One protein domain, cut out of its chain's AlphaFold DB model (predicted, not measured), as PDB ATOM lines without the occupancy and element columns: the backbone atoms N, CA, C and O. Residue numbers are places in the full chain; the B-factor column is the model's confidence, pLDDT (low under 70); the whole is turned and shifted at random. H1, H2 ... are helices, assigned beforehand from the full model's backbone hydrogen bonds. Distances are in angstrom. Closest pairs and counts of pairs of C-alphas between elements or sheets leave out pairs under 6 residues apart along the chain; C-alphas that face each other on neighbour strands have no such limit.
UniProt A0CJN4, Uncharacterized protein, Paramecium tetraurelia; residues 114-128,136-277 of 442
ATOM      1  N   LYS A 114     184.596 244.251 366.148       85.75
ATOM      2  CA  LYS A 114     183.371 243.973 365.372       85.75
ATOM      3  C   LYS A 114     182.162 244.756 365.896       85.75
ATOM      4  O   LYS A 114     181.421 245.326 365.098       85.75
ATOM      5  N   GLN A 115     181.988 244.817 367.217       86.94
ATOM      6  CA  GLN A 115     180.935 245.614 367.856       86.94
ATOM      7  C   GLN A 115     181.129 247.119 367.611       86.94
ATOM      8  O   GLN A 115     180.146 247.832 367.407       86.94
ATOM      9  N   ALA A 116     182.375 247.595 367.559       88.94
ATOM     10  CA  ALA A 116     182.719 248.969 367.220       88.94
ATOM     11  C   ALA A 116     182.330 249.314 365.778       88.94
ATOM     12  O   ALA A 116     181.601 250.283 365.580       88.94
ATOM     13  N   ILE A 117     182.717 248.486 364.793       85.62
ATOM     14  CA  ILE A 117     182.311 248.650 363.381       85.62
ATOM     15  C   ILE A 117     180.788 248.812 363.288       85.62
ATOM     16  O   ILE A 117     180.311 249.782 362.704       85.62
ATOM     17  N   GLN A 118     180.034 247.900 363.911       84.69
ATOM     18  CA  GLN A 118     178.569 247.929 363.918       84.69
ATOM     19  C   GLN A 118     178.025 249.207 364.576       84.69
ATOM     20  O   GLN A 118     177.265 249.941 363.951       84.69
ATOM     21  N   SER A 119     178.458 249.513 365.803       87.56
ATOM     22  CA  SER A 119     177.976 250.666 366.583       87.56
ATOM     23  C   SER A 119     178.243 252.010 365.901       87.56
ATOM     24  O   SER A 119     177.455 252.944 366.041       87.56
ATOM     25  N   ILE A 120     179.359 252.118 365.178       88.94
ATOM     26  CA  ILE A 120     179.755 253.326 364.452       88.94
ATOM     27  C   ILE A 120     178.989 253.423 363.115       88.94
ATOM     28  O   ILE A 120     178.474 254.495 362.792       88.94
ATOM     29  N   ASP A 121     178.830 252.325 362.361       84.44
ATOM     30  CA  ASP A 121     178.041 252.319 361.111       84.44
ATOM     31  C   ASP A 121     176.566 252.676 361.382       84.44
ATOM     32  O   ASP A 121     175.963 253.466 360.651       84.44
ATOM     33  N   GLU A 122     175.999 252.216 362.504       81.75
ATOM     34  CA  GLU A 122     174.653 252.606 362.948       81.75
ATOM     35  C   GLU A 122     174.463 254.110 363.202       81.75
ATOM     36  O   GLU A 122     173.325 254.592 363.150       81.75
ATOM     37  N   VAL A 123     175.544 254.832 363.504       81.25
ATOM     38  CA  VAL A 123     175.542 256.284 363.727       81.25
ATOM     39  C   VAL A 123     175.701 257.037 362.406       81.25
ATOM     40  O   VAL A 123     174.930 257.954 362.133       81.25
ATOM     41  N   PHE A 124     176.666 256.657 361.567       81.38
ATOM     42  CA  PHE A 124     177.050 257.465 360.402       81.38
ATOM     43  C   PHE A 124     176.449 256.999 359.063       81.38
ATOM     44  O   PHE A 124     176.292 257.814 358.144       81.38
ATOM     45  N   ALA A 125     176.084 255.723 358.906       68.81
ATOM     46  CA  ALA A 125     175.535 255.212 357.647       68.81
ATOM     47  C   ALA A 125     174.008 255.327 357.543       68.81
ATOM     48  O   ALA A 125     173.499 255.464 356.425       68.81
ATOM     49  N   LYS A 126     173.270 255.335 358.667       60.41
ATOM     50  CA  LYS A 126     171.794 255.423 358.709       60.41
ATOM     51  C   LYS A 126     171.255 256.803 358.303       60.41
ATOM     52  O   LYS A 126     170.676 257.518 359.105       60.41
ATOM     53  N   GLU A 127     171.366 257.138 357.020       50.12
ATOM     54  CA  GLU A 127     170.513 258.151 356.391       50.12
ATOM     55  C   GLU A 127     170.555 258.040 354.858       50.12
ATOM     56  O   GLU A 127     171.384 258.650 354.176       50.12
ATOM     57  N   ARG A 128     169.650 257.220 354.327       44.53
ATOM     58  CA  ARG A 128     168.902 257.437 353.081       44.53
ATOM     59  C   ARG A 128     167.833 256.350 353.022       44.53
ATOM     60  O   ARG A 128     168.132 255.174 353.222       44.53
ATOM     61  N   LYS A 136     172.834 245.658 349.492       48.06
ATOM     62  CA  LYS A 136     174.237 245.279 349.176       48.06
ATOM     63  C   LYS A 136     175.288 246.055 349.990       48.06
ATOM     64  O   LYS A 136     176.118 245.423 350.639       48.06
ATOM     65  N   ASP A 137     175.205 247.383 350.046       50.03
ATOM     66  CA  ASP A 137     176.198 248.222 350.745       50.03
ATOM     67  C   ASP A 137     176.202 248.012 352.270       50.03
ATOM     68  O   ASP A 137     177.249 248.057 352.917       50.03
ATOM     69  N   ALA A 138     175.025 247.779 352.861       49.88
ATOM     70  CA  ALA A 138     174.879 247.537 354.296       49.88
ATOM     71  C   ALA A 138     175.360 246.126 354.674       49.88
ATOM     72  O   ALA A 138     176.099 245.955 355.641       49.88
ATOM     73  N   GLU A 139     175.013 245.118 353.870       49.06
ATOM     74  CA  GLU A 139     175.560 243.770 354.021       49.06
ATOM     75  C   GLU A 139     177.078 243.728 353.826       49.06
ATOM     76  O   GLU A 139     177.741 242.917 354.467       49.06
ATOM     77  N   PHE A 140     177.637 244.570 352.951       53.56
ATOM     78  CA  PHE A 140     179.079 244.650 352.744       53.56
ATOM     79  C   PHE A 140     179.796 245.243 353.963       53.56
ATOM     80  O   PHE A 140     180.732 244.626 354.470       53.56
ATOM     81  N   ARG A 141     179.322 246.377 354.504       53.66
ATOM     82  CA  ARG A 141     179.916 246.985 355.711       53.66
ATOM     83  C   ARG A 141     179.839 246.064 356.934       53.66
ATOM     84  O   ARG A 141     180.797 245.994 357.700       53.66
ATOM     85  N   LEU A 142     178.780 245.259 357.053       51.94
ATOM     86  CA  LEU A 142     178.654 244.205 358.072       51.94
ATOM     87  C   LEU A 142     179.581 242.987 357.855       51.94
ATOM     88  O   LEU A 142     179.772 242.202 358.784       51.94
ATOM     89  N   LYS A 143     180.161 242.816 356.658       59.16
ATOM     90  CA  LYS A 143     181.109 241.737 356.307       59.16
ATOM     91  C   LYS A 143     182.582 242.169 356.393       59.16
ATOM     92  O   LYS A 143     183.458 241.335 356.164       59.16
ATOM     93  N   LEU A 144     182.873 243.430 356.729       65.94
ATOM     94  CA  LEU A 144     184.247 243.921 356.855       65.94
ATOM     95  C   LEU A 144     185.015 243.173 357.949       65.94
ATOM     96  O   LEU A 144     184.561 243.023 359.087       65.94
ATOM     97  N   SER A 145     186.214 242.705 357.607       71.19
ATOM     98  CA  SER A 145     187.065 242.030 358.576       71.19
ATOM     99  C   SER A 145     187.684 243.037 359.540       71.19
ATOM    100  O   SER A 145     188.328 243.997 359.127       71.19
ATOM    101  N   HIS A 146     187.610 242.740 360.838       78.62
ATOM    102  CA  HIS A 146     188.403 243.419 361.869       78.62
ATOM    103  C   HIS A 146     189.920 243.450 361.562       78.62
ATOM    104  O   HIS A 146     190.620 244.340 362.030       78.62
ATOM    105  N   LEU A 147     190.428 242.519 360.737       81.56
ATOM    106  CA  LEU A 147     191.814 242.541 360.260       81.56
ATOM    107  C   LEU A 147     192.107 243.752 359.370       81.56
ATOM    108  O   LEU A 147     193.194 244.308 359.449       81.56
ATOM    109  N   SER A 148     191.140 244.179 358.562       86.56
ATOM    110  CA  SER A 148     191.276 245.302 357.631       86.56
ATOM    111  C   SER A 148     191.330 246.642 358.378       86.56
ATOM    112  O   SER A 148     192.029 247.553 357.946       86.56
ATOM    113  N   ILE A 149     190.713 246.717 359.568       89.00
ATOM    114  CA  ILE A 149     190.922 247.816 360.525       89.00
ATOM    115  C   ILE A 149     192.368 247.826 361.042       89.00
ATOM    116  O   ILE A 149     192.999 248.876 361.024       89.00
ATOM    117  N   TYR A 150     192.939 246.682 361.447       88.81
ATOM    118  CA  TYR A 150     194.352 246.648 361.864       88.81
ATOM    119  C   TYR A 150     195.325 246.979 360.728       88.81
ATOM    120  O   TYR A 150     196.325 247.636 360.988       88.81
ATOM    121  N   ILE A 151     195.052 246.544 359.491       88.94
ATOM    122  CA  ILE A 151     195.869 246.908 358.321       88.94
ATOM    123  C   ILE A 151     195.857 248.429 358.140       88.94
ATOM    124  O   ILE A 151     196.922 249.022 357.996       88.94
ATOM    125  N   LEU A 152     194.683 249.069 358.230       92.44
ATOM    126  CA  LEU A 152     194.605 250.529 358.183       92.44
ATOM    127  C   LEU A 152     195.373 251.171 359.345       92.44
ATOM    128  O   LEU A 152     196.166 252.063 359.096       92.44
ATOM    129  N   LEU A 153     195.202 250.694 360.584       91.50
ATOM    130  CA  LEU A 153     195.909 251.238 361.752       91.50
ATOM    131  C   LEU A 153     197.445 251.143 361.625       91.50
ATOM    132  O   LEU A 153     198.149 252.013 362.129       91.50
ATOM    133  N   ARG A 154     197.975 250.113 360.945       88.25
ATOM    134  CA  ARG A 154     199.415 249.991 360.638       88.25
ATOM    135  C   ARG A 154     199.888 250.964 359.565       88.25
ATOM    136  O   ARG A 154     201.081 251.236 359.515       88.25
ATOM    137  N   ALA A 155     198.997 251.498 358.726       89.31
ATOM    138  CA  ALA A 155     199.381 252.411 357.651       89.31
ATOM    139  C   ALA A 155     200.123 253.642 358.187       89.31
ATOM    140  O   ALA A 155     201.117 254.055 357.595       89.31
ATOM    141  N   LYS A 156     199.703 254.165 359.348       88.12
ATOM    142  CA  LYS A 156     200.411 255.240 360.053       88.12
ATOM    143  C   LYS A 156     201.864 254.882 360.358       88.12
ATOM    144  O   LYS A 156     202.739 255.699 360.122       88.12
ATOM    145  N   ASP A 157     202.128 253.684 360.866       86.00
ATOM    146  CA  ASP A 157     203.459 253.326 361.362       86.00
ATOM    147  C   ASP A 157     204.374 252.858 360.213       86.00
ATOM    148  O   ASP A 157     205.536 253.255 360.141       86.00
ATOM    149  N   THR A 158     203.842 252.087 359.255       84.69
ATOM    150  CA  THR A 158     204.592 251.608 358.082       84.69
ATOM    151  C   THR A 158     204.879 252.733 357.080       84.69
ATOM    152  O   THR A 158     206.044 252.963 356.749       84.69
ATOM    153  N   LEU A 159     203.852 253.462 356.613       85.88
ATOM    154  CA  LEU A 159     203.997 254.453 355.530       85.88
ATOM    155  C   LEU A 159     204.653 255.768 355.993       85.88
ATOM    156  O   LEU A 159     205.187 256.513 355.177       85.88
ATOM    157  N   ASN A 160     204.629 256.077 357.294       83.62
ATOM    158  CA  ASN A 160     205.282 257.277 357.831       83.62
ATOM    159  C   ASN A 160     206.751 257.030 358.237       83.62
ATOM    160  O   ASN A 160     207.464 257.991 358.545       83.62
ATOM    161  N   SER A 161     207.206 255.770 358.248       82.75
ATOM    162  CA  SER A 161     208.558 255.400 358.681       82.75
ATOM    163  C   SER A 161     209.650 256.025 357.803       82.75
ATOM    164  O   SER A 161     209.487 256.221 356.597       82.75
ATOM    165  N   GLU A 162     210.803 256.335 358.397       77.50
ATOM    166  CA  GLU A 162     211.923 256.932 357.657       77.50
ATOM    167  C   GLU A 162     212.460 255.991 356.576       77.50
ATOM    168  O   GLU A 162     212.699 256.421 355.450       77.50
ATOM    169  N   GLY A 163     212.556 254.691 356.877       74.88
ATOM    170  CA  GLY A 163     212.952 253.672 355.906       74.88
ATOM    171  C   GLY A 163     212.012 253.607 354.698       74.88
ATOM    172  O   GLY A 163     212.477 253.457 353.571       74.88
ATOM    173  N   PHE A 164     210.705 253.797 354.899       77.62
ATOM    174  CA  PHE A 164     209.735 253.904 353.810       77.62
ATOM    175  C   PHE A 164     209.947 255.176 352.976       77.62
ATOM    176  O   PHE A 164     210.013 255.105 351.749       77.62
ATOM    177  N   LYS A 165     210.109 256.335 353.626       78.06
ATOM    178  CA  LYS A 165     210.348 257.623 352.946       78.06
ATOM    179  C   LYS A 165     211.665 257.650 352.169       78.06
ATOM    180  O   LYS A 165     211.755 258.323 351.149       78.06
ATOM    181  N   GLN A 166     212.683 256.927 352.636       72.81
ATOM    182  CA  GLN A 166     213.973 256.801 351.958       72.81
ATOM    183  C   GLN A 166     213.918 255.819 350.781       72.81
ATOM    184  O   GLN A 166     214.360 256.178 349.692       72.81
ATOM    185  N   LYS A 167     213.346 254.618 350.970       72.69
ATOM    186  CA  LYS A 167     213.217 253.598 349.909       72.69
ATOM    187  C   LYS A 167     212.371 254.062 348.723       72.69
ATOM    188  O   LYS A 167     212.594 253.596 347.614       72.69
ATOM    189  N   ASN A 168     211.414 254.960 348.960       69.75
ATOM    190  CA  ASN A 168     210.427 255.382 347.969       69.75
ATOM    191  C   ASN A 168     210.555 256.875 347.591       69.75
ATOM    192  O   ASN A 168     209.561 257.555 347.327       69.75
ATOM    193  N   LYS A 169     211.782 257.418 347.562       65.62
ATOM    194  CA  LYS A 169     212.041 258.730 346.944       65.62
ATOM    195  C   LYS A 169     211.805 258.638 345.431       65.62
ATOM    196  O   LYS A 169     212.349 257.750 344.787       65.62
ATOM    197  N   GLY A 170     211.030 259.570 344.871       65.50
ATOM    198  CA  GLY A 170     210.687 259.583 343.439       65.50
ATOM    199  C   GLY A 170     209.382 258.864 343.075       65.50
ATOM    200  O   GLY A 170     209.183 258.529 341.913       65.50
ATOM    201  N   LEU A 171     208.496 258.623 344.049       66.81
ATOM    202  CA  LEU A 171     207.168 258.061 343.800       66.81
ATOM    203  C   LEU A 171     206.309 258.902 342.853       66.81
ATOM    204  O   LEU A 171     206.367 260.132 342.881       66.81
ATOM    205  N   ASP A 172     205.415 258.225 342.137       79.56
ATOM    206  CA  ASP A 172     204.309 258.855 341.421       79.56
ATOM    207  C   ASP A 172     203.463 259.745 342.370       79.56
ATOM    208  O   ASP A 172     203.129 259.308 343.481       79.56
ATOM    209  N   PRO A 173     203.098 260.986 341.980       82.62
ATOM    210  CA  PRO A 173     202.352 261.900 342.844       82.62
ATOM    211  C   PRO A 173     201.021 261.345 343.373       82.62
ATOM    212  O   PRO A 173     200.622 261.691 344.489       82.62
ATOM    213  N   PHE A 174     200.338 260.473 342.622       83.25
ATOM    214  CA  PHE A 174     199.097 259.854 343.084       83.25
ATOM    215  C   PHE A 174     199.359 258.759 344.129       83.25
ATOM    216  O   PHE A 174     198.635 258.703 345.127       83.25
ATOM    217  N   GLU A 175     200.412 257.944 343.988       81.56
ATOM    218  CA  GLU A 175     200.812 256.999 345.046       81.56
ATOM    219  C   GLU A 175     201.246 257.718 346.337       81.56
ATOM    220  O   GLU A 175     200.859 257.289 347.430       81.56
ATOM    221  N   GLN A 176     201.973 258.841 346.238       82.88
ATOM    222  CA  GLN A 176     202.316 259.674 347.404       82.88
ATOM    223  C   GLN A 176     201.059 260.201 348.108       82.88
ATOM    224  O   GLN A 176     200.909 260.050 349.325       82.88
ATOM    225  N   TYR A 177     200.128 260.772 347.335       87.06
ATOM    226  CA  TYR A 177     198.854 261.268 347.847       87.06
ATOM    227  C   TYR A 177     198.048 260.153 348.526       87.06
ATOM    228  O   TYR A 177     197.583 260.328 349.652       87.06
ATOM    229  N   LEU A 178     197.928 258.980 347.897       90.50
ATOM    230  CA  LEU A 178     197.220 257.836 348.471       90.50
ATOM    231  C   LEU A 178     197.848 257.379 349.796       90.50
ATOM    232  O   LEU A 178     197.117 257.127 350.754       90.50
ATOM    233  N   CYS A 179     199.179 257.323 349.889       89.94
ATOM    234  CA  CYS A 179     199.865 256.971 351.134       89.94
ATOM    235  C   CYS A 179     199.570 257.980 352.254       89.94
ATOM    236  O   CYS A 179     199.185 257.577 353.352       89.94
ATOM    237  N   GLN A 180     199.660 259.281 351.964       90.12
ATOM    238  CA  GLN A 180     199.322 260.345 352.914       90.12
ATOM    239  C   GLN A 180     197.859 260.249 353.386       90.12
ATOM    240  O   GLN A 180     197.570 260.339 354.579       90.12
ATOM    241  N   GLN A 181     196.929 259.974 352.470       92.88
ATOM    242  CA  GLN A 181     195.514 259.796 352.799       92.88
ATOM    243  C   GLN A 181     195.231 258.549 353.652       92.88
ATOM    244  O   GLN A 181     194.337 258.580 354.502       92.88
ATOM    245  N   LEU A 182     195.996 257.466 353.478       94.31
ATOM    246  CA  LEU A 182     195.917 256.280 354.336       94.31
ATOM    247  C   LEU A 182     196.469 256.550 355.747       94.31
ATOM    248  O   LEU A 182     195.891 256.055 356.717       94.31
ATOM    249  N   ILE A 183     197.521 257.368 355.884       93.44
ATOM    250  CA  ILE A 183     198.043 257.819 357.187       93.44
ATOM    251  C   ILE A 183     196.980 258.656 357.922       93.44
ATOM    252  O   ILE A 183     196.613 258.325 359.050       93.44
ATOM    253  N   GLU A 184     196.405 259.670 357.270       93.19
ATOM    254  CA  GLU A 184     195.335 260.508 357.844       93.19
ATOM    255  C   GLU A 184     194.108 259.678 358.262       93.19
ATOM    256  O   GLU A 184     193.570 259.836 359.364       93.19
ATOM    257  N   ALA A 185     193.675 258.747 357.405       94.44
ATOM    258  CA  ALA A 185     192.575 257.838 357.708       94.44
ATOM    259  C   ALA A 185     192.899 256.914 358.895       94.44
ATOM    260  O   ALA A 185     192.029 256.677 359.734       94.44
ATOM    261  N   SER A 186     194.144 256.441 359.011       94.75
ATOM    262  CA  SER A 186     194.621 255.642 360.143       94.75
ATOM    263  C   SER A 186     194.550 256.407 361.467       94.75
ATOM    264  O   SER A 186     194.076 255.862 362.462       94.75
ATOM    265  N   GLU A 187     194.949 257.678 361.503       94.31
ATOM    266  CA  GLU A 187     194.895 258.507 362.718       94.31
ATOM    267  C   GLU A 187     193.469 258.858 363.157       94.31
ATOM    268  O   GLU A 187     193.172 258.965 364.352       94.31
ATOM    269  N   ILE A 188     192.566 259.055 362.197       94.69
ATOM    270  CA  ILE A 188     191.136 259.222 362.476       94.69
ATOM    271  C   ILE A 188     190.549 257.897 362.988       94.69
ATOM    272  O   ILE A 188     189.808 257.897 363.972       94.69
ATOM    273  N   CYS A 189     190.922 256.765 362.380       94.62
ATOM    274  CA  CYS A 189     190.511 255.432 362.817       94.62
ATOM    275  C   CYS A 189     190.983 255.137 364.249       94.62
ATOM    276  O   CYS A 189     190.182 254.737 365.089       94.62
ATOM    277  N   GLU A 190     192.255 255.388 364.561       94.56
ATOM    278  CA  GLU A 190     192.831 255.221 365.900       94.56
ATOM    279  C   GLU A 190     192.027 256.002 366.948       94.56
ATOM    280  O   GLU A 190     191.511 255.411 367.900       94.56
ATOM    281  N   ARG A 191     191.833 257.311 366.738       95.25
ATOM    282  CA  ARG A 191     191.065 258.163 367.660       95.25
ATOM    283  C   ARG A 191     189.621 257.691 367.832       95.25
ATOM    284  O   ARG A 191     189.110 257.698 368.951       95.25
ATOM    285  N   LEU A 192     188.966 257.257 366.755       94.69
ATOM    286  CA  LEU A 192     187.571 256.819 366.784       94.69
ATOM    287  C   LEU A 192     187.384 255.503 367.554       94.69
ATOM    288  O   LEU A 192     186.449 255.382 368.345       94.69
ATOM    289  N   TYR A 193     188.283 254.534 367.372       93.75
ATOM    290  CA  TYR A 193     188.212 253.257 368.089       93.75
ATOM    291  C   TYR A 193     188.668 253.385 369.551       93.75
ATOM    292  O   TYR A 193     188.067 252.750 370.415       93.75
ATOM    293  N   LEU A 194     189.644 254.250 369.862       95.06
ATOM    294  CA  LEU A 194     189.991 254.592 371.251       95.06
ATOM    295  C   LEU A 194     188.838 255.329 371.957       95.06
ATOM    296  O   LEU A 194     188.563 255.062 373.124       95.06
ATOM    297  N   MET A 195     188.102 256.194 371.250       94.75
ATOM    298  CA  MET A 195     186.870 256.785 371.779       94.75
ATOM    299  C   MET A 195     185.815 255.704 372.044       94.75
ATOM    300  O   MET A 195     185.284 255.631 373.151       94.75
ATOM    301  N   HIS A 196     185.554 254.807 371.081       93.75
ATOM    302  CA  HIS A 196     184.635 253.678 371.274       93.75
ATOM    303  C   HIS A 196     185.018 252.815 372.485       93.75
ATOM    304  O   HIS A 196     184.136 252.477 373.271       93.75
ATOM    305  N   ALA A 197     186.308 252.528 372.690       93.50
ATOM    306  CA  ALA A 197     186.799 251.764 373.838       93.50
ATOM    307  C   ALA A 197     186.351 252.342 375.190       93.50
ATOM    308  O   ALA A 197     186.152 251.578 376.125       93.50
ATOM    309  N   ARG A 198     186.139 253.662 375.291       93.75
ATOM    310  CA  ARG A 198     185.708 254.357 376.519       93.75
ATOM    311  C   ARG A 198     184.190 254.416 376.692       93.75
ATOM    312  O   ARG A 198     183.711 254.473 377.823       93.75
ATOM    313  N   VAL A 199     183.432 254.387 375.591       92.62
ATOM    314  CA  VAL A 199     181.972 254.614 375.589       92.62
ATOM    315  C   VAL A 199     181.134 253.431 375.091       92.62
ATOM    316  O   VAL A 199     179.921 253.560 375.000       92.62
ATOM    317  N   PHE A 200     181.713 252.266 374.787       89.75
ATOM    318  CA  PHE A 200     180.965 251.106 374.263       89.75
ATOM    319  C   PHE A 200     179.795 250.647 375.155       89.75
ATOM    320  O   PHE A 200     178.792 250.166 374.634       89.75
ATOM    321  N   GLN A 201     179.904 250.835 376.477       88.81
ATOM    322  CA  GLN A 201     178.843 250.545 377.453       88.81
ATOM    323  C   GLN A 201     177.844 251.697 377.661       88.81
ATOM    324  O   GLN A 201     176.809 251.480 378.284       88.81
ATOM    325  N   ALA A 202     178.152 252.912 377.194       88.94
ATOM    326  CA  ALA A 202     177.225 254.041 377.270       88.94
ATOM    327  C   ALA A 202     176.033 253.817 376.327       88.94
ATOM    328  O   ALA A 202     176.077 252.936 375.460       88.94
ATOM    329  N   ASP A 203     174.970 254.601 376.485       89.81
ATOM    330  CA  ASP A 203     173.768 254.475 375.664       89.81
ATOM    331  C   ASP A 203     174.024 254.884 374.189       89.81
ATOM    332  O   ASP A 203     175.132 255.243 373.778       89.81
ATOM    333  N   ARG A 204     173.000 254.806 373.331       86.00
ATOM    334  CA  ARG A 204     173.162 255.171 371.917       86.00
ATOM    335  C   ARG A 204     173.413 256.674 371.722       86.00
ATOM    336  O   ARG A 204     174.130 257.024 370.781       86.00
ATOM    337  N   VAL A 205     172.841 257.538 372.561       87.69
ATOM    338  CA  VAL A 205     172.943 259.000 372.442       87.69
ATOM    339  C   VAL A 205     174.326 259.491 372.877       87.69
ATOM    340  O   VAL A 205     174.977 260.212 372.122       87.69
ATOM    341  N   ASP A 206     174.839 259.028 374.012       90.31
ATOM    342  CA  ASP A 206     176.171 259.366 374.519       90.31
ATOM    343  C   ASP A 206     177.277 258.871 373.581       90.31
ATOM    344  O   ASP A 206     178.244 259.591 373.302       90.31
ATOM    345  N   ARG A 207     177.124 257.662 373.018       89.50
ATOM    346  CA  ARG A 207     178.024 257.149 371.969       89.50
ATOM    347  C   ARG A 207     178.008 258.045 370.732       89.50
ATOM    348  O   ARG A 207     179.078 258.393 370.234       89.50
ATOM    349  N   TYR A 208     176.828 258.470 370.272       87.44
ATOM    350  CA  TYR A 208     176.689 259.409 369.154       87.44
ATOM    351  C   TYR A 208     177.419 260.734 369.431       87.44
ATOM    352  O   TYR A 208     178.271 261.146 368.637       87.44
ATOM    353  N   GLN A 209     177.144 261.371 370.575       89.81
ATOM    354  CA  GLN A 209     177.778 262.633 370.971       89.81
ATOM    355  C   GLN A 209     179.301 262.504 371.101       89.81
ATOM    356  O   GLN A 209     180.039 263.435 370.778       89.81
ATOM    357  N   SER A 210     179.785 261.345 371.546       93.56
ATOM    358  CA  SER A 210     181.215 261.059 371.677       93.56
ATOM    359  C   SER A 210     181.903 260.849 370.322       93.56
ATOM    360  O   SER A 210     183.012 261.343 370.129       93.56
ATOM    361  N   TYR A 211     181.267 260.170 369.356       93.81
ATOM    362  CA  TYR A 211     181.853 259.958 368.023       93.81
ATOM    363  C   TYR A 211     181.869 261.235 367.175       93.81
ATOM    364  O   TYR A 211     182.852 261.480 366.477       93.81
ATOM    365  N   MET A 212     180.837 262.080 367.278       90.50
ATOM    366  CA  MET A 212     180.763 263.349 366.536       90.50
ATOM    367  C   MET A 212     181.851 264.360 366.937       90.50
ATOM    368  O   MET A 212     182.197 265.227 366.141       90.50
ATOM    369  N   LYS A 213     182.452 264.218 368.129       91.75
ATOM    370  CA  LYS A 213     183.638 264.990 368.555       91.75
ATOM    371  C   LYS A 213     184.930 264.568 367.842       91.75
ATOM    372  O   LYS A 213     185.908 265.306 367.880       91.75
ATOM    373  N   VAL A 214     184.959 263.379 367.233       92.69
ATOM    374  CA  VAL A 214     186.153 262.795 366.594       92.69
ATOM    375  C   VAL A 214     186.058 262.824 365.072       92.69
ATOM    376  O   VAL A 214     187.062 263.060 364.403       92.69
ATOM    377  N   ILE A 215     184.876 262.541 364.519       92.88
ATOM    378  CA  ILE A 215     184.694 262.339 363.082       92.88
ATOM    379  C   ILE A 215     183.316 262.829 362.628       92.88
ATOM    380  O   ILE A 215     182.303 262.583 363.283       92.88
ATOM    381  N   ASN A 216     183.265 263.489 361.471       89.19
ATOM    382  CA  ASN A 216     182.011 263.807 360.792       89.19
ATOM    383  C   ASN A 216     181.626 262.724 359.768       89.19
ATOM    384  O   ASN A 216     182.406 261.840 359.405       89.19
ATOM    385  N   ARG A 217     180.402 262.800 359.244       84.19
ATOM    386  CA  ARG A 217     179.853 261.781 358.341       84.19
ATOM    387  C   ARG A 217     180.602 261.625 357.011       84.19
ATOM    388  O   ARG A 217     180.684 260.511 356.493       84.19
ATOM    389  N   ASN A 218     181.160 262.704 356.461       85.25
ATOM    390  CA  ASN A 218     181.926 262.648 355.213       85.25
ATOM    391  C   ASN A 218     183.302 262.012 355.445       85.25
ATOM    392  O   ASN A 218     183.710 261.136 354.682       85.25
ATOM    393  N   GLN A 219     183.963 262.366 356.550       89.31
ATOM    394  CA  GLN A 219     185.185 261.703 357.009       89.31
ATOM    395  C   GLN A 219     184.944 260.212 357.285       89.31
ATOM    396  O   GLN A 219     185.761 259.393 356.879       89.31
ATOM    397  N   TYR A 220     183.807 259.830 357.883       89.00
ATOM    398  CA  TYR A 220     183.467 258.417 358.085       89.00
ATOM    399  C   TYR A 220     183.287 257.658 356.764       89.00
ATOM    400  O   TYR A 220     183.842 256.576 356.599       89.00
ATOM    401  N   ARG A 221     182.574 258.226 355.781       85.38
ATOM    402  CA  ARG A 221     182.456 257.609 354.445       85.38
ATOM    403  C   ARG A 221     183.825 257.405 353.790       85.38
ATOM    404  O   ARG A 221     184.079 256.331 353.253       85.38
ATOM    405  N   LYS A 222     184.709 258.403 353.883       88.00
ATOM    406  CA  LYS A 222     186.085 258.345 353.367       88.00
ATOM    407  C   LYS A 222     186.942 257.302 354.099       88.00
ATOM    408  O   LYS A 222     187.647 256.535 353.455       88.00
ATOM    409  N   LEU A 223     186.813 257.201 355.423       90.81
ATOM    410  CA  LEU A 223     187.435 256.148 356.229       90.81
ATOM    411  C   LEU A 223     186.993 254.754 355.755       90.81
ATOM    412  O   LEU A 223     187.832 253.908 355.457       90.81
ATOM    413  N   MET A 224     185.683 254.525 355.628       87.06
ATOM    414  CA  MET A 224     185.151 253.222 355.214       87.06
ATOM    415  C   MET A 224     185.527 252.857 353.771       87.06
ATOM    416  O   MET A 224     185.774 251.686 353.500       87.06
ATOM    417  N   PHE A 225     185.657 253.842 352.877       88.38
ATOM    418  CA  PHE A 225     186.174 253.655 351.518       88.38
ATOM    419  C   PHE A 225     187.616 253.113 351.503       88.38
ATOM    420  O   PHE A 225     187.914 252.203 350.727       88.38
ATOM    421  N   TYR A 226     188.500 253.605 352.380       92.38
ATOM    422  CA  TYR A 226     189.861 253.066 352.516       92.38
ATOM    423  C   TYR A 226     189.904 251.710 353.240       92.38
ATOM    424  O   TYR A 226     190.716 250.855 352.890       92.38
ATOM    425  N   VAL A 227     189.012 251.461 354.205       90.00
ATOM    426  CA  VAL A 227     188.879 250.133 354.837       90.00
ATOM    427  C   VAL A 227     188.409 249.081 353.822       90.00
ATOM    428  O   VAL A 227     188.907 247.957 353.832       90.00
ATOM    429  N   GLU A 228     187.484 249.438 352.927       86.88
ATOM    430  CA  GLU A 228     187.030 248.583 351.824       86.88
ATOM    431  C   GLU A 228     188.158 248.279 350.831       86.88
ATOM    432  O   GLU A 228     188.389 247.110 350.520       86.88
ATOM    433  N   TYR A 229     188.905 249.305 350.410       90.50
ATOM    434  CA  TYR A 229     190.099 249.158 349.571       90.50
ATOM    435  C   TYR A 229     191.075 248.117 350.146       90.50
ATOM    436  O   TYR A 229     191.416 247.134 349.484       90.50
ATOM    437  N   LEU A 230     191.459 248.283 351.416       90.50
ATOM    438  CA  LEU A 230     192.390 247.385 352.100       90.50
ATOM    439  C   LEU A 230     191.811 245.979 352.327       90.50
ATOM    440  O   LEU A 230     192.557 245.002 352.275       90.50
ATOM    441  N   ASP A 231     190.497 245.834 352.535       86.94
ATOM    442  CA  ASP A 231     189.859 244.517 352.643       86.94
ATOM    443  C   ASP A 231     189.862 243.751 351.309       86.94
ATOM    444  O   ASP A 231     190.017 242.528 351.314       86.94
ATOM    445  N   ILE A 232     189.741 244.450 350.174       85.62
ATOM    446  CA  ILE A 232     189.875 243.853 348.838       85.62
ATOM    447  C   ILE A 232     191.328 243.434 348.589       85.62
ATOM    448  O   ILE A 232     191.561 242.279 348.231       85.62
ATOM    449  N   LEU A 233     192.315 244.294 348.866       87.50
ATOM    450  CA  LEU A 233     193.729 243.912 348.742       87.50
ATOM    451  C   LEU A 233     194.094 242.725 349.654       87.50
ATOM    452  O   LEU A 233     194.790 241.804 349.232       87.50
ATOM    453  N   ARG A 234     193.553 242.676 350.878       85.75
ATOM    454  CA  ARG A 234     193.699 241.526 351.784       85.75
ATOM    455  C   ARG A 234     193.075 240.248 351.207       85.75
ATOM    456  O   ARG A 234     193.635 239.175 351.393       85.75
ATOM    457  N   LYS A 235     191.927 240.320 350.523       81.25
ATOM    458  CA  LYS A 235     191.318 239.152 349.848       81.25
ATOM    459  C   LYS A 235     192.169 238.651 348.678       81.25
ATOM    460  O   LYS A 235     192.225 237.444 348.467       81.25
ATOM    461  N   ILE A 236     192.863 239.550 347.975       82.62
ATOM    462  CA  ILE A 236     193.830 239.196 346.924       82.62
ATOM    463  C   ILE A 236     195.024 238.406 347.496       82.62
ATOM    464  O   ILE A 236     195.503 237.488 346.829       82.62
ATOM    465  N   SER A 237     195.496 238.707 348.717       76.44
ATOM    466  CA  SER A 237     196.631 237.974 349.313       76.44
ATOM    467  C   SER A 237     196.285 236.555 349.757       76.44
ATOM    468  O   SER A 237     197.122 235.667 349.649       76.44
ATOM    469  N   VAL A 238     195.039 236.319 350.178       71.81
ATOM    470  CA  VAL A 238     194.528 234.985 350.550       71.81
ATOM    471  C   VAL A 238     193.766 234.282 349.418       71.81
ATOM    472  O   VAL A 238     192.967 233.388 349.688       71.81
ATOM    473  N   GLU A 239     193.967 234.717 348.169       73.94
ATOM    474  CA  GLU A 239     193.411 234.111 346.943       73.94
ATOM    475  C   GLU A 239     191.872 233.962 346.941       73.94
ATOM    476  O   GLU A 239     191.295 233.118 346.263       73.94
ATOM    477  N   GLN A 240     191.178 234.837 347.677       69.06
ATOM    478  CA  GLN A 240     189.711 234.870 347.781       69.06
ATOM    479  C   GLN A 240     189.032 235.653 346.642       69.06
ATOM    480  O   GLN A 240     187.813 235.831 346.662       69.06
ATOM    481  N   CYS A 241     189.803 236.138 345.666       70.88
ATOM    482  CA  CYS A 241     189.314 236.808 344.464       70.88
ATOM    483  C   CYS A 241     190.122 236.359 343.240       70.88
ATOM    484  O   CYS A 241     191.347 236.272 343.301       70.88
ATOM    485  N   THR A 242     189.429 236.144 342.125       73.81
ATOM    486  CA  THR A 242     189.974 236.054 340.760       73.81
ATOM    487  C   THR A 242     189.759 237.388 340.041       73.81
ATOM    488  O   THR A 242     188.958 238.197 340.511       73.81
ATOM    489  N   ASN A 243     190.423 237.629 338.902       75.75
ATOM    490  CA  ASN A 243     190.223 238.859 338.113       75.75
ATOM    491  C   ASN A 243     188.728 239.087 337.782       75.75
ATOM    492  O   ASN A 243     188.227 240.200 337.916       75.75
ATOM    493  N   ASP A 244     188.002 238.013 337.460       68.19
ATOM    494  CA  ASP A 244     186.584 238.040 337.056       68.19
ATOM    495  C   ASP A 244     185.617 238.246 338.234       68.19
ATOM    496  O   ASP A 244     184.452 238.593 338.048       68.19
ATOM    497  N   THR A 245     186.091 238.034 339.467       68.12
ATOM    498  CA  THR A 245     185.309 238.204 340.705       68.12
ATOM    499  C   THR A 245     185.753 239.416 341.529       68.12
ATOM    500  O   THR A 245     185.279 239.610 342.652       68.12
ATOM    501  N   MET A 246     186.640 240.260 340.989       67.00
ATOM    502  CA  MET A 246     187.090 241.471 341.671       67.00
ATOM    503  C   MET A 246     185.942 242.460 341.888       67.00
ATOM    504  O   MET A 246     185.248 242.873 340.961       67.00
ATOM    505  N   VAL A 247     185.779 242.888 343.141       67.81
ATOM    506  CA  VAL A 247     184.835 243.946 343.513       67.81
ATOM    507  C   VAL A 247     185.278 245.265 342.878       67.81
ATOM    508  O   VAL A 247     186.448 245.639 342.955       67.81
ATOM    509  N   SER A 248     184.335 245.986 342.272       69.31
ATOM    510  CA  SER A 248     184.574 247.262 341.599       69.31
ATOM    511  C   SER A 248     184.811 248.406 342.596       69.31
ATOM    512  O   SER A 248     183.908 249.198 342.870       69.31
ATOM    513  N   HIS A 249     186.029 248.507 343.131       82.62
ATOM    514  CA  HIS A 249     186.471 249.643 343.944       82.62
ATOM    515  C   HIS A 249     187.413 250.553 343.132       82.62
ATOM    516  O   HIS A 249     188.318 250.029 342.485       82.62
ATOM    517  N   PRO A 250     187.244 251.894 343.135       83.56
ATOM    518  CA  PRO A 250     187.991 252.793 342.245       83.56
ATOM    519  C   PRO A 250     189.520 252.752 342.371       83.56
ATOM    520  O   PRO A 250     190.202 253.003 341.382       83.56
ATOM    521  N   LEU A 251     190.055 252.449 343.560       87.38
ATOM    522  CA  LEU A 251     191.503 252.356 343.805       87.38
ATOM    523  C   LEU A 251     192.082 250.970 343.486       87.38
ATOM    524  O   LEU A 251     193.297 250.784 343.546       87.38
ATOM    525  N   VAL A 252     191.235 249.982 343.189       86.94
ATOM    526  CA  VAL A 252     191.656 248.608 342.917       86.94
ATOM    527  C   VAL A 252     191.732 248.393 341.408       86.94
ATOM    528  O   VAL A 252     190.773 248.613 340.668       86.94
ATOM    529  N   LEU A 253     192.886 247.930 340.932       87.44
ATOM    530  CA  LEU A 253     193.095 247.634 339.516       87.44
ATOM    531  C   LEU A 253     192.347 246.344 339.137       87.44
ATOM    532  O   LEU A 253     192.252 245.426 339.943       87.44
ATOM    533  N   ARG A 254     191.863 246.212 337.894       83.88
ATOM    534  CA  ARG A 254     191.175 244.977 337.434       83.88
ATOM    535  C   ARG A 254     192.081 243.737 337.362       83.88
ATOM    536  O   ARG A 254     191.585 242.631 337.203       83.88
ATOM    537  N   ASN A 255     193.400 243.918 337.418       87.25
ATOM    538  CA  ASN A 255     194.380 242.842 337.303       87.25
ATOM    539  C   ASN A 255     195.064 242.614 338.656       87.25
ATOM    540  O   ASN A 255     195.739 243.504 339.181       87.25
ATOM    541  N   ILE A 256     194.924 241.407 339.207       85.75
ATOM    542  CA  ILE A 256     195.518 241.008 340.486       85.75
ATOM    543  C   ILE A 256     197.039 241.213 340.524       85.75
ATOM    544  O   ILE A 256     197.534 241.715 341.530       85.75
ATOM    545  N   LYS A 257     197.779 240.888 339.452       86.75
ATOM    546  CA  LYS A 257     199.246 241.047 339.414       86.75
ATOM    547  C   LYS A 257     199.640 242.514 339.608       86.75
ATOM    548  O   LYS A 257     200.389 242.821 340.531       86.75
ATOM    549  N   LYS A 258     198.985 243.424 338.874       88.62
ATOM    550  CA  LYS A 258     199.191 244.873 339.024       88.62
ATOM    551  C   LYS A 258     198.859 245.376 340.434       88.62
ATOM    552  O   LYS A 258     199.580 246.213 340.958       88.62
ATOM    553  N   ASN A 259     197.824 244.844 341.098       87.75
ATOM    554  CA  ASN A 259     197.574 245.179 342.511       87.75
ATOM    555  C   ASN A 259     198.708 244.692 343.426       87.75
ATOM    556  O   ASN A 259     199.141 245.455 344.285       87.75
ATOM    557  N   LYS A 260     199.211 243.463 343.231       87.44
ATOM    558  CA  LYS A 260     200.350 242.908 343.992       87.44
ATOM    559  C   LYS A 260     201.647 243.706 343.777       87.44
ATOM    560  O   LYS A 260     202.509 243.727 344.653       87.44
ATOM    561  N   GLU A 261     201.771 244.385 342.639       86.44
ATOM    562  CA  GLU A 261     202.884 245.282 342.317       86.44
ATOM    563  C   GLU A 261     202.779 246.662 342.991       86.44
ATOM    564  O   GLU A 261     203.824 247.282 343.203       86.44
ATOM    565  N   THR A 262     201.577 247.124 343.371       86.25
ATOM    566  CA  THR A 262     201.396 248.436 344.027       86.25
ATOM    567  C   THR A 262     202.152 248.537 345.343       86.25
ATOM    568  O   THR A 262     202.301 247.568 346.100       86.25
ATOM    569  N   LEU A 263     202.583 249.754 345.658       84.75
ATOM    570  CA  LEU A 263     203.344 250.020 346.865       84.75
ATOM    571  C   LEU A 263     202.523 249.761 348.137       84.75
ATOM    572  O   LEU A 263     203.024 249.135 349.077       84.75
ATOM    573  N   VAL A 264     201.247 250.165 348.145       86.94
ATOM    574  CA  VAL A 264     200.314 249.907 349.255       86.94
ATOM    575  C   VAL A 264     200.186 248.407 349.521       86.94
ATOM    576  O   VAL A 264     200.247 247.989 350.676       86.94
ATOM    577  N   TYR A 265     200.067 247.580 348.477       87.44
ATOM    578  CA  TYR A 265     200.008 246.131 348.650       87.44
ATOM    579  C   TYR A 265     201.314 245.577 349.228       87.44
ATOM    580  O   TYR A 265     201.281 244.859 350.227       87.44
ATOM    581  N   LYS A 266     202.468 245.933 348.649       84.06
ATOM    582  CA  LYS A 266     203.780 245.446 349.108       84.06
ATOM    583  C   LYS A 266     204.027 245.755 350.590       84.06
ATOM    584  O   LYS A 266     204.342 244.847 351.352       84.06
ATOM    585  N   ASN A 267     203.803 246.998 351.015       81.81
ATOM    586  CA  ASN A 267     204.142 247.451 352.369       81.81
ATOM    587  C   ASN A 267     203.032 247.154 353.401       81.81
ATOM    588  O   ASN A 267     203.322 246.783 354.534       81.81
ATOM    589  N   LEU A 268     201.742 247.284 353.057       83.12
ATOM    590  CA  LEU A 268     200.660 247.078 354.038       83.12
ATOM    591  C   LEU A 268     200.066 245.675 354.044       83.12
ATOM    592  O   LEU A 268     199.545 245.262 355.081       83.12
ATOM    593  N   ILE A 269     200.134 244.942 352.933       83.19
ATOM    594  CA  ILE A 269     199.552 243.599 352.823       83.19
ATOM    595  C   ILE A 269     200.649 242.535 352.882       83.19
ATOM    596  O   ILE A 269     200.547 241.637 353.714       83.19
ATOM    597  N   LEU A 270     201.703 242.656 352.063       69.25
ATOM    598  CA  LEU A 270     202.732 241.621 351.899       69.25
ATOM    599  C   LEU A 270     203.747 241.589 353.061       69.25
ATOM    600  O   LEU A 270     203.944 240.528 353.643       69.25
ATOM    601  N   GLU A 271     204.307 242.724 353.501       58.28
ATOM    602  CA  GLU A 271     205.154 242.762 354.722       58.28
ATOM    603  C   GLU A 271     204.389 242.348 355.999       58.28
ATOM    604  O   GLU A 271     204.971 241.903 356.989       58.28
ATOM    605  N   ASN A 272     203.059 242.455 355.979       55.62
ATOM    606  CA  ASN A 272     202.180 242.042 357.072       55.62
ATOM    607  C   ASN A 272     201.656 240.606 356.935       55.62
ATOM    608  O   ASN A 272     200.876 240.170 357.796       55.62
ATOM    609  N   ASP A 273     202.030 239.887 355.873       51.91
ATOM    610  CA  ASP A 273     201.257 238.739 355.427       51.91
ATOM    611  C   ASP A 273     201.375 237.536 356.371       51.91
ATOM    612  O   ASP A 273     202.370 237.267 357.060       51.91
ATOM    613  N   TRP A 274     200.269 236.811 356.431       53.59
ATOM    614  CA  TRP A 274     200.143 235.573 357.174       53.59
ATOM    615  C   TRP A 274     200.656 234.402 356.350       53.59
ATOM    616  O   TRP A 274     201.045 233.409 356.953       53.59
ATOM    617  N   SER A 275     200.729 234.547 355.021       46.12
ATOM    618  CA  SER A 275     201.353 233.593 354.101       46.12
ATOM    619  C   SER A 275     202.770 233.222 354.540       46.12
ATOM    620  O   SER A 275     203.010 232.044 354.748       46.12
ATOM    621  N   GLN A 276     203.659 234.178 354.842       44.56
ATOM    622  CA  GLN A 276     205.018 233.869 355.321       44.56
ATOM    623  C   GLN A 276     205.019 233.128 356.673       44.56
ATOM    624  O   GLN A 276     205.796 232.205 356.877       44.56
ATOM    625  N   LYS A 277     204.104 233.462 357.595       46.84
ATOM    626  CA  LYS A 277     203.973 232.745 358.883       46.84
ATOM    627  C   LYS A 277     203.357 231.352 358.728       46.84
ATOM    628  O   LYS A 277     203.629 230.477 359.543       46.84
TER     629      LYS A 277
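What this domain is: This is residues 114 to 128 and 136 to 277 of the 442 residues of an uncharacterized protein of Paramecium tetraurelia (UniProt A0CJN4). Three helices crossing one another make the core: the long helix H5 runs along one side, H7 crosses it near its middle, and H3 crosses both. H9 packs on H3 and H7, while H6 folds back on the last residues of H5 and makes a short hairpin with it; H1 lies near H6, with its last residue close to the first of H7. The printed part has 157 residues, with ten named helices, H1 to H10 in order along the chain, no named strand, and the class all helix. It is compact, with a radius of gyration of the C-alphas of 16.3 A, and it spans 46 by 37 by 32 A.

How they stand to each other: Begin at H1, residues 114 to 124, which touches no helix. H2, residues 136 to 141, is close to it but not clearly touching, with the C-alphas of Asp 121 and Arg 141 closest at 7.8 A. Go on to H3, residues 146 to 159; H4, residues 162 to 167, is close to H3 but not clearly touching, the closest C-alphas being those of Thr 158 and Phe 164 at 7.1 A. Next comes H5, residues 173 to 199, which touches H3 with residues 179 to 190 alone, at a steep tilt of 55 degrees, opposite ways; look at the closest C-alphas, Lys 156 and Ile 183, 4.5 A apart. H6, residues 204 to 212, forms a helical hairpin with H5 at 34 degrees, a shallow tilt only just short of steep, and the C-alphas of Val 199 and Arg 207 are closest at 5.9 A. H7, residues 217 to 237, touches H5 with residues 222 to 226 alone, at 71 degrees, only just about perpendicular; the C-alphas of Ala 185 and Leu 223 are closest at 5.6 A. H7 also touches H3, about perpendicular at 84 degrees, with the C-alphas of Ser 148 and Asp 231 closest at 5.2 A. Look back at H1: it is close to H7 but not clearly touching, with the C-alphas of Phe 124 and Arg 217 closest at 5.5 A. H8, residues 256 to 261, is close to H7 but not clearly touching, with the C-alphas of Ile 236 and Ile 256 closest at 6.9 A. H9, residues 263 to 270, touches H3 at a steep tilt of 51 degrees, opposite ways, with the C-alphas of Ile 151 and Leu 268 closest at 6.4 A. H9 touches H7 too, where the C-alphas of Arg 234 and Ile 269 are closest at 6.3 A. H10, residues 274 to 277, touches no helix. Every O i to N i+4 pair is within hydrogen-bond range in H2, H4, H6, H7 and H8, against 6 of 7 in H1, 8 of 10 in H3, 22 of 23 in H5 and 3 of 4 in H9; H10 is too short for such a pair.

Where its parts are: Find C-alpha 114 at (183.371, 243.973, 365.372); from there H1 runs 15.7 A to C-alpha 124. H3 measures 20.1 A from first to last C-alpha. Find C-alpha 173 at (202.352, 261.900, 342.844); from there H5, the longest helix, runs 39.3 A to C-alpha 199 at (181.972, 254.614, 375.589). H6 measures 12.4 A and H7 30.5 A. H2, H4, H8 and H9 have 6, 6, 6 and 8 residues, and the four residues of H10 end at C-alpha 277, (203.973, 232.745, 358.883).

The domain as a whole: The two C-alphas farthest apart, those of Gly 170 and Asp 203, are 49.3 A apart. Residues 129 to 135 are not printed, and C-alphas 128 and 136 across the cut are 13.8 A apart. Of the links that are printed whole, H7 to H8 is long, residues 238 to 255, and the others are tight. The mean pLDDT of the printed part is 81.1, and 31 residues are under 70, among them residues 136 to 144 and 270 to 277.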